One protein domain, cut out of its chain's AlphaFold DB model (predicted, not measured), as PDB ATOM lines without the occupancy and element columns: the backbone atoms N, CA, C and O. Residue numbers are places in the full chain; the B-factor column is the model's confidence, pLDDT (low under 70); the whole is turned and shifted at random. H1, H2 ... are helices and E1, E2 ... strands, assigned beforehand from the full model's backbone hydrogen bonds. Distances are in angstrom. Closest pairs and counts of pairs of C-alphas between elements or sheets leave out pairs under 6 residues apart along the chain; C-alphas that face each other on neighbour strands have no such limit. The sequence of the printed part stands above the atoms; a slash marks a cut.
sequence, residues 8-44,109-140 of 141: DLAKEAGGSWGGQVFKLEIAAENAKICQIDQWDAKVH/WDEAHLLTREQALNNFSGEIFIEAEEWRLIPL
ATOM      1  N   ASP A   8     113.153 265.708 291.860       84.62
ATOM      2  CA  ASP A   8     113.322 266.785 290.879       84.62
ATOM      3  C   ASP A   8     112.059 267.643 290.756       84.62
ATOM      4  O   ASP A   8     112.157 268.867 290.805       84.62
ATOM      5  N   LEU A   9     110.874 267.018 290.736       82.12
ATOM      6  CA  LEU A   9     109.599 267.743 290.780       82.12
ATOM      7  C   LEU A   9     109.443 268.541 292.081       82.12
ATOM      8  O   LEU A   9     108.995 269.686 292.056       82.12
ATOM      9  N   ALA A  10     109.875 267.982 293.217       83.88
ATOM     10  CA  ALA A  10     109.844 268.688 294.496       83.88
ATOM     11  C   ALA A  10     110.792 269.900 294.505       83.88
ATOM     12  O   ALA A  10     110.442 270.944 295.059       83.88
ATOM     13  N   LYS A  11     111.976 269.786 293.882       84.12
ATOM     14  CA  LYS A  11     112.922 270.904 293.715       84.12
ATOM     15  C   LYS A  11     112.332 271.994 292.829       84.12
ATOM     16  O   LYS A  11     112.408 273.164 293.189       84.12
ATOM     17  N   GLU A  12     111.742 271.614 291.699       82.31
ATOM     18  CA  GLU A  12     111.132 272.552 290.756       82.31
ATOM     19  C   GLU A  12     109.970 273.319 291.405       82.31
ATOM     20  O   GLU A  12     109.953 274.551 291.382       82.31
ATOM     21  N   ALA A  13     109.060 272.610 292.079       79.06
ATOM     22  CA  ALA A  13     107.930 273.213 292.783       79.06
ATOM     23  C   ALA A  13     108.351 274.062 293.998       79.06
ATOM     24  O   ALA A  13     107.696 275.054 294.327       79.06
ATOM     25  N   GLY A  14     109.458 273.706 294.663       74.75
ATOM     26  CA  GLY A  14     110.045 274.477 295.764       74.75
ATOM     27  C   GLY A  14     110.642 275.827 295.341       74.75
ATOM     28  O   GLY A  14     110.874 276.694 296.188       74.75
ATOM     29  N   GLY A  15     110.854 276.035 294.038       70.12
ATOM     30  CA  GLY A  15     111.403 277.263 293.475       70.12
ATOM     31  C   GLY A  15     112.854 277.546 293.885       70.12
ATOM     32  O   GLY A  15     113.566 276.717 294.446       70.12
ATOM     33  N   SER A  16     113.317 278.767 293.613       61.19
ATOM     34  CA  SER A  16     114.714 279.202 293.786       61.19
ATOM     35  C   SER A  16     115.111 279.579 295.223       61.19
ATOM     36  O   SER A  16     116.205 280.091 295.448       61.19
ATOM     37  N   TRP A  17     114.260 279.308 296.216       62.06
ATOM     38  CA  TRP A  17     114.442 279.758 297.603       62.06
ATOM     39  C   TRP A  17     115.320 278.836 298.466       62.06
ATOM     40  O   TRP A  17     115.337 278.973 299.686       62.06
ATOM     41  N   GLY A  18     116.054 277.898 297.858       63.78
ATOM     42  CA  GLY A  18     116.945 276.995 298.596       63.78
ATOM     43  C   GLY A  18     116.200 275.998 299.490       63.78
ATOM     44  O   GLY A  18     116.704 275.624 300.547       63.78
ATOM     45  N   GLY A  19     114.992 275.591 299.087       73.00
ATOM     46  CA  GLY A  19     114.214 274.582 299.801       73.00
ATOM     47  C   GLY A  19     114.957 273.245 299.880       73.00
ATOM     48  O   GLY A  19     115.558 272.793 298.906       73.00
ATOM     49  N   GLN A  20     114.914 272.608 301.047       84.69
ATOM     50  CA  GLN A  20     115.458 271.267 301.236       84.69
ATOM     51  C   GLN A  20     114.424 270.229 300.796       84.69
ATOM     52  O   GLN A  20     113.241 270.344 301.119       84.69
ATOM     53  N   VAL A  21     114.874 269.215 300.059       88.19
ATOM     54  CA  VAL A  21     114.014 268.112 299.627       88.19
ATOM     55  C   VAL A  21     114.150 266.953 300.597       88.19
ATOM     56  O   VAL A  21     115.242 266.620 301.057       88.19
ATOM     57  N   PHE A  22     113.017 266.346 300.917       90.25
ATOM     58  CA  PHE A  22     112.922 265.260 301.873       90.25
ATOM     59  C   PHE A  22     112.194 264.083 301.239       90.25
ATOM     60  O   PHE A  22     111.246 264.258 300.476       90.25
ATOM     61  N   LYS A  23     112.606 262.876 301.609       90.25
ATOM     62  CA  LYS A  23     111.809 261.672 301.437       90.25
ATOM     63  C   LYS A  23     110.795 261.613 302.572       90.25
ATOM     64  O   LYS A  23     111.170 261.687 303.742       90.25
ATOM     65  N   LEU A  24     109.527 261.450 302.224       89.19
ATOM     66  CA  LEU A  24     108.474 261.199 303.194       89.19
ATOM     67  C   LEU A  24     108.369 259.696 303.466       89.19
ATOM     68  O   LEU A  24     108.297 258.891 302.539       89.19
ATOM     69  N   GLU A  25     108.344 259.322 304.740       89.88
ATOM     70  CA  GLU A  25     108.013 257.968 305.174       89.88
ATOM     71  C   GLU A  25     106.775 258.004 306.059       89.88
ATOM     72  O   GLU A  25     106.746 258.692 307.079       89.88
ATOM     73  N   ILE A  26     105.758 257.250 305.653       88.06
ATOM     74  CA  ILE A  26     104.479 257.149 306.347       88.06
ATOM     75  C   ILE A  26     104.477 255.836 307.128       88.06
ATOM     76  O   ILE A  26     104.630 254.762 306.541       88.06
ATOM     77  N   ALA A  27     104.351 255.928 308.452       83.44
ATOM     78  CA  ALA A  27     104.330 254.758 309.330       83.44
ATOM     79  C   ALA A  27     102.905 254.232 309.547       83.44
ATOM     80  O   ALA A  27     102.722 253.021 309.675       83.44
ATOM     81  N   ALA A  28     101.918 255.131 309.533       83.44
ATOM     82  CA  ALA A  28     100.515 254.822 309.766       83.44
ATOM     83  C   ALA A  28      99.918 253.920 308.665       83.44
ATOM     84  O   ALA A  28     100.084 254.181 307.473       83.44
ATOM     85  N   GLU A  29      99.207 252.864 309.067       81.50
ATOM     86  CA  GLU A  29      98.509 251.945 308.152       81.50
ATOM     87  C   GLU A  29      97.224 252.557 307.576       81.50
ATOM     88  O   GLU A  29      96.838 252.258 306.452       81.50
ATOM     89  N   ASN A  30      96.579 253.458 308.323       85.12
ATOM     90  CA  ASN A  30      95.346 254.148 307.934       85.12
ATOM     91  C   ASN A  30      95.591 255.449 307.149       85.12
ATOM     92  O   ASN A  30      94.688 256.281 307.039       85.12
ATOM     93  N   ALA A  31      96.802 255.646 306.626       88.25
ATOM     94  CA  ALA A  31      97.125 256.832 305.852       88.25
ATOM     95  C   ALA A  31      96.276 256.909 304.578       88.25
ATOM     96  O   ALA A  31      96.155 255.936 303.833       88.25
ATOM     97  N   LYS A  32      95.722 258.089 304.305       90.06
ATOM     98  CA  LYS A  32      95.043 258.383 303.043       90.06
ATOM     99  C   LYS A  32      96.021 259.100 302.138       90.06
ATOM    100  O   LYS A  32      96.486 260.194 302.461       90.06
ATOM    101  N   ILE A  33      96.324 258.477 301.011       89.56
ATOM    102  CA  ILE A  33      97.189 259.038 299.983       89.56
ATOM    103  C   ILE A  33      96.318 259.267 298.755       89.56
ATOM    104  O   ILE A  33      95.515 258.416 298.380       89.56
ATOM    105  N   CYS A  34      96.454 260.434 298.146       90.75
ATOM    106  CA  CYS A  34      95.757 260.791 296.925       90.75
ATOM    107  C   CYS A  34      96.751 261.419 295.956       90.75
ATOM    108  O   CYS A  34      97.558 262.253 296.360       90.75
ATOM    109  N   GLN A  35      96.698 261.026 294.690       89.75
ATOM    110  CA  GLN A  35      97.486 261.630 293.623       89.75
ATOM    111  C   GLN A  35      96.547 262.173 292.551       89.75
ATOM    112  O   GLN A  35      95.618 261.479 292.143       89.75
ATOM    113  N   ILE A  36      96.813 263.390 292.084       88.75
ATOM    114  CA  ILE A  36      96.187 263.935 290.875       88.75
ATOM    115  C   ILE A  36      97.168 263.850 289.704       88.75
ATOM    116  O   ILE A  36      98.387 263.843 289.900       88.75
ATOM    117  N   ASP A  37      96.648 263.829 288.483       85.50
ATOM    118  CA  ASP A  37      97.477 263.755 287.275       85.50
ATOM    119  C   ASP A  37      98.228 265.063 286.989       85.50
ATOM    120  O   ASP A  37      99.307 265.067 286.386       85.50
ATOM    121  N   GLN A  38      97.681 266.196 287.439       85.38
ATOM    122  CA  GLN A  38      98.316 267.497 287.274       85.38
ATOM    123  C   GLN A  38      99.495 267.650 288.228       85.38
ATOM    124  O   GLN A  38      99.419 267.344 289.413       85.38
ATOM    125  N   TRP A  39     100.588 268.209 287.716       82.81
ATOM    126  CA  TRP A  39     101.807 268.427 288.493       82.81
ATOM    127  C   TRP A  39     101.624 269.394 289.683       82.81
ATOM    128  O   TRP A  39     102.366 269.291 290.653       82.81
ATOM    129  N   ASP A  40     100.647 270.305 289.626       84.69
ATOM    130  CA  ASP A  40     100.241 271.204 290.717       84.69
ATOM    131  C   ASP A  40      98.724 271.436 290.614       84.69
ATOM    132  O   ASP A  40      98.205 271.795 289.552       84.69
ATOM    133  N   ALA A  41      97.986 271.259 291.706       87.88
ATOM    134  CA  ALA A  41      96.544 271.488 291.743       87.88
ATOM    135  C   ALA A  41      96.162 272.923 291.347       87.88
ATOM    136  O   ALA A  41      95.071 273.159 290.824       87.88
ATOM    137  N   LYS A  42      97.066 273.897 291.510       86.94
ATOM    138  CA  LYS A  42      96.867 275.291 291.078       86.94
ATOM    139  C   LYS A  42      96.792 275.449 289.564       86.94
ATOM    140  O   LYS A  42      96.257 276.457 289.096       86.94
ATOM    141  N   VAL A  43      97.331 274.504 288.790       88.44
ATOM    142  CA  VAL A  43      97.224 274.527 287.325       88.44
ATOM    143  C   VAL A  43      96.003 273.782 286.800       88.44
ATOM    144  O   VAL A  43      95.758 273.817 285.592       88.44
ATOM    145  N   HIS A  44      95.216 273.150 287.676       91.00
ATOM    146  CA  HIS A  44      94.013 272.438 287.272       91.00
ATOM    147  C   HIS A  44      93.056 273.379 286.504       91.00
ATOM    148  O   HIS A  44      92.817 274.509 286.954       91.00
ATOM    149  N   TRP A 109      87.862 265.931 291.562       87.38
ATOM    150  CA  TRP A 109      87.855 264.693 292.344       87.38
ATOM    151  C   TRP A 109      87.706 263.421 291.504       87.38
ATOM    152  O   TRP A 109      88.040 262.347 291.995       87.38
ATOM    153  N   ASP A 110      87.242 263.523 290.258       87.12
ATOM    154  CA  ASP A 110      87.165 262.383 289.334       87.12
ATOM    155  C   ASP A 110      88.569 261.994 288.827       87.12
ATOM    156  O   ASP A 110      88.818 260.836 288.499       87.12
ATOM    157  N   GLU A 111      89.493 262.959 288.803       84.12
ATOM    158  CA  GLU A 111      90.907 262.799 288.424       84.12
ATOM    159  C   GLU A 111      91.816 262.524 289.637       84.12
ATOM    160  O   GLU A 111      93.031 262.375 289.514       84.12
ATOM    161  N   ALA A 112      91.229 262.459 290.835       88.44
ATOM    162  CA  ALA A 112      91.929 262.191 292.077       88.44
ATOM    163  C   ALA A 112      91.973 260.680 292.348       88.44
ATOM    164  O   ALA A 112      90.957 260.030 292.605       88.44
ATOM    165  N   HIS A 113      93.172 260.110 292.333       88.62
ATOM    166  CA  HIS A 113      93.391 258.689 292.552       88.62
ATOM    167  C   HIS A 113      93.768 258.413 294.004       88.62
ATOM    168  O   HIS A 113      94.854 258.779 294.455       88.62
ATOM    169  N   LEU A 114      92.883 257.731 294.732       89.38
ATOM    170  CA  LEU A 114      93.193 257.214 296.063       89.38
ATOM    171  C   LEU A 114      94.168 256.041 295.958       89.38
ATOM    172  O   LEU A 114      93.934 255.097 295.203       89.38
ATOM    173  N   LEU A 115      95.233 256.112 296.748       86.25
ATOM    174  CA  LEU A 115      96.297 255.122 296.809       86.25
ATOM    175  C   LEU A 115      96.361 254.506 298.207       86.25
ATOM    176  O   LEU A 115      96.228 255.206 299.216       86.25
ATOM    177  N   THR A 116      96.611 253.202 298.274       79.00
ATOM    178  CA  THR A 116      97.077 252.551 299.503       79.00
ATOM    179  C   THR A 116      98.587 252.722 299.639       79.00
ATOM    180  O   THR A 116      99.293 253.006 298.671       79.00
ATOM    181  N   ARG A 117      99.110 252.530 300.852       73.00
ATOM    182  CA  ARG A 117     100.544 252.654 301.142       73.00
ATOM    183  C   ARG A 117     101.410 251.695 300.312       73.00
ATOM    184  O   ARG A 117     102.567 251.997 300.032       73.00
ATOM    185  N   GLU A 118     100.871 250.535 299.960       74.25
ATOM    186  CA  GLU A 118     101.557 249.476 299.216       74.25
ATOM    187  C   GLU A 118     101.468 249.669 297.700       74.25
ATOM    188  O   GLU A 118     102.199 249.014 296.953       74.25
ATOM    189  N   GLN A 119     100.572 250.540 297.231       76.50
ATOM    190  CA  GLN A 119     100.441 250.837 295.814       76.50
ATOM    191  C   GLN A 119     101.592 251.732 295.353       76.50
ATOM    192  O   GLN A 119     101.969 252.704 296.009       76.50
ATOM    193  N   ALA A 120     102.156 251.397 294.193       71.88
ATOM    194  CA  ALA A 120     103.058 252.306 293.506       71.88
ATOM    195  C   ALA A 120     102.289 253.573 293.105       71.88
ATOM    196  O   ALA A 120     101.105 253.505 292.777       71.88
ATOM    197  N   LEU A 121     102.974 254.718 293.111       77.62
ATOM    198  CA  LEU A 121     102.414 255.957 292.577       77.62
ATOM    199  C   LEU A 121     102.033 255.732 291.109       77.62
ATOM    200  O   LEU A 121     102.837 255.207 290.337       77.62
ATOM    201  N   ASN A 122     100.807 256.109 290.745       65.81
ATOM    202  CA  ASN A 122     100.244 255.813 289.426       65.81
ATOM    203  C   ASN A 122     100.999 256.541 288.311       65.81
ATOM    204  O   ASN A 122     101.134 256.015 287.211       65.81
ATOM    205  N   ASN A 123     101.524 257.728 288.621       67.19
ATOM    206  CA  ASN A 123     102.259 258.570 287.692       67.19
ATOM    207  C   ASN A 123     103.565 259.068 288.326       67.19
ATOM    208  O   ASN A 123     103.616 259.405 289.509       67.19
ATOM    209  N   PHE A 124     104.627 259.167 287.521       72.12
ATOM    210  CA  PHE A 124     105.888 259.818 287.919       72.12
ATOM    211  C   PHE A 124     105.805 261.354 287.871       72.12
ATOM    212  O   PHE A 124     106.777 262.037 288.184       72.12
ATOM    213  N   SER A 125     104.640 261.883 287.497       69.50
ATOM    214  CA  SER A 125     104.237 263.285 287.538       69.50
ATOM    215  C   SER A 125     102.943 263.414 288.343       69.50
ATOM    216  O   SER A 125     102.159 262.471 288.381       69.50
ATOM    217  N   GLY A 126     102.714 264.556 288.986       81.06
ATOM    218  CA  GLY A 126     101.477 264.804 289.732       81.06
ATOM    219  C   GLY A 126     101.717 265.262 291.166       81.06
ATOM    220  O   GLY A 126     102.703 264.859 291.784       81.06
ATOM    221  N   GLU A 127     100.830 266.101 291.695       86.44
ATOM    222  CA  GLU A 127     100.841 266.473 293.112       86.44
ATOM    223  C   GLU A 127     100.228 265.358 293.970       86.44
ATOM    224  O   GLU A 127      99.249 264.710 293.587       86.44
ATOM    225  N   ILE A 128     100.822 265.129 295.143       89.69
ATOM    226  CA  ILE A 128     100.388 264.110 296.099       89.69
ATOM    227  C   ILE A 128      99.850 264.791 297.360       89.69
ATOM    228  O   ILE A 128     100.510 265.633 297.970       89.69
ATOM    229  N   PHE A 129      98.669 264.363 297.795       89.75
ATOM    230  CA  PHE A 129      98.022 264.760 299.039       89.75
ATOM    231  C   PHE A 129      98.043 263.602 300.023       89.75
ATOM    232  O   PHE A 129      97.792 262.453 299.656       89.75
ATOM    233  N   ILE A 130      98.365 263.899 301.280       90.44
ATOM    234  CA  ILE A 130      98.579 262.875 302.301       90.44
ATOM    235  C   ILE A 130      97.939 263.331 303.603       90.44
ATOM    236  O   ILE A 130      98.225 264.420 304.099       90.44
ATOM    237  N   GLU A 131      97.110 262.464 304.166       90.19
ATOM    238  CA  GLU A 131      96.586 262.567 305.522       90.19
ATOM    239  C   GLU A 131      97.042 261.324 306.294       90.19
ATOM    240  O   GLU A 131      96.687 260.199 305.942       90.19
ATOM    241  N   ALA A 132      97.861 261.514 307.326       90.31
ATOM    242  CA  ALA A 132      98.375 260.431 308.154       90.31
ATOM    243  C   ALA A 132      98.604 260.920 309.586       90.31
ATOM    244  O   ALA A 132      99.062 262.045 309.789       90.31
ATOM    245  N   GLU A 133      98.326 260.056 310.563       88.94
ATOM    246  CA  GLU A 133      98.578 260.338 311.983       88.94
ATOM    247  C   GLU A 133     100.080 260.390 312.294       88.94
ATOM    248  O   GLU A 133     100.522 261.219 313.087       88.94
ATOM    249  N   GLU A 134     100.876 259.550 311.622       90.06
ATOM    250  CA  GLU A 134     102.319 259.442 311.838       90.06
ATOM    251  C   GLU A 134     103.106 259.381 310.522       90.06
ATOM    252  O   GLU A 134     102.939 258.475 309.694       90.06
ATOM    253  N   TRP A 135     104.027 260.332 310.359       90.88
ATOM    254  CA  TRP A 135     104.973 260.403 309.247       90.88
ATOM    255  C   TRP A 135     106.282 261.068 309.674       90.88
ATOM    256  O   TRP A 135     106.345 261.802 310.662       90.88
ATOM    257  N   ARG A 136     107.350 260.826 308.908       90.94
ATOM    258  CA  ARG A 136     108.651 261.478 309.094       90.94
ATOM    259  C   ARG A 136     109.248 261.935 307.773       90.94
ATOM    260  O   ARG A 136     109.044 261.308 306.736       90.94
ATOM    261  N   LEU A 137     110.026 263.010 307.838       91.12
ATOM    262  CA  LEU A 137     110.808 263.522 306.718       91.12
ATOM    263  C   LEU A 137     112.267 263.134 306.893       91.12
ATOM    264  O   LEU A 137     112.874 263.408 307.928       91.12
ATOM    265  N   ILE A 138     112.832 262.523 305.863       91.62
ATOM    266  CA  ILE A 138     114.242 262.163 305.800       91.62
ATOM    267  C   ILE A 138     114.900 263.082 304.774       91.62
ATOM    268  O   ILE A 138     114.505 263.039 303.609       91.62
ATOM    269  N   PRO A 139     115.875 263.918 305.162       88.81
ATOM    270  CA  PRO A 139     116.592 264.765 304.216       88.81
ATOM    271  C   PRO A 139     117.181 263.939 303.073       88.81
ATOM    272  O   PRO A 139     117.849 262.933 303.317       88.81
ATOM    273  N   LEU A 140     116.947 264.368 301.835       83.06
ATOM    274  CA  LEU A 140     117.662 263.845 300.679       83.06
ATOM    275  C   LEU A 140     118.919 264.698 300.479       83.06
ATOM    276  O   LEU A 140     118.835 265.928 300.485       83.06
TER     277      LEU A 140
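This is residues 8 to 44 and 109 to 140 of the 141 residues of an uncharacterized protein of Rhodoferax ferrireducens (UniProt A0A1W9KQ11). Two small antiparallel sheets make a V: the three-stranded sheet E3 - E2 - E4 is one arm, the two-stranded sheet E1 - E5 is the other, and the links of residues 27 to 31 and 132 to 134 lie at its point. The short helix H1 sits at the open side of the V, and the long stretch of residues 116 to 127 loops over one face of the three-stranded sheet. The printed part has 69 residues, under half of them in named elements, in the order H1 E1 E2 E3 E4 E5, of mixed class. It is only just compact, close to loose, with a radius of gyration of the C-alphas of 12.8 A and spans of 34 by 29 by 18 A.

Find C-alpha 8 at (113.322, 266.785, 290.879), where H1 begins; it runs to residue 14, 9.7 A. Next come E1, residues 22 to 26, 12.5 A, and E2, residues 32 to 36, 13.4 A. After the cut look for E3, residues 112 to 115, 9.6 A, and E4, residues 128 to 131, 10.3 A. E5, residues 135 to 139, 13.4 A, ends at C-alpha 139 at (116.592, 264.765, 304.216).

Start at the inner strand E2: it is antiparallel to E4 at 161 degrees, with N 34 and O 129 2.9 A apart, within hydrogen-bond range. On E3, antiparallel to E2 at 140 degrees, look for N 113 and O 35, 2.8 A. E1 and E5 are antiparallel at 157 degrees, with N 23 and O 138 at 2.8 A. In H1 every O i to N i+4 pair is within hydrogen-bond range. H1 is not on the three-stranded sheet and is apart from E5.

The C-alphas farthest apart, of Ser 16 and Glu 29, are 34.8 A apart. Residues 45 to 108 are not printed, and C-alphas 44 and 109 are 11.1 A apart across the cut. The link from E3 to E4 is long, with 12 residues. Look for pLDDT under 70 at residues 16 to 18, 122 to 123 and 125.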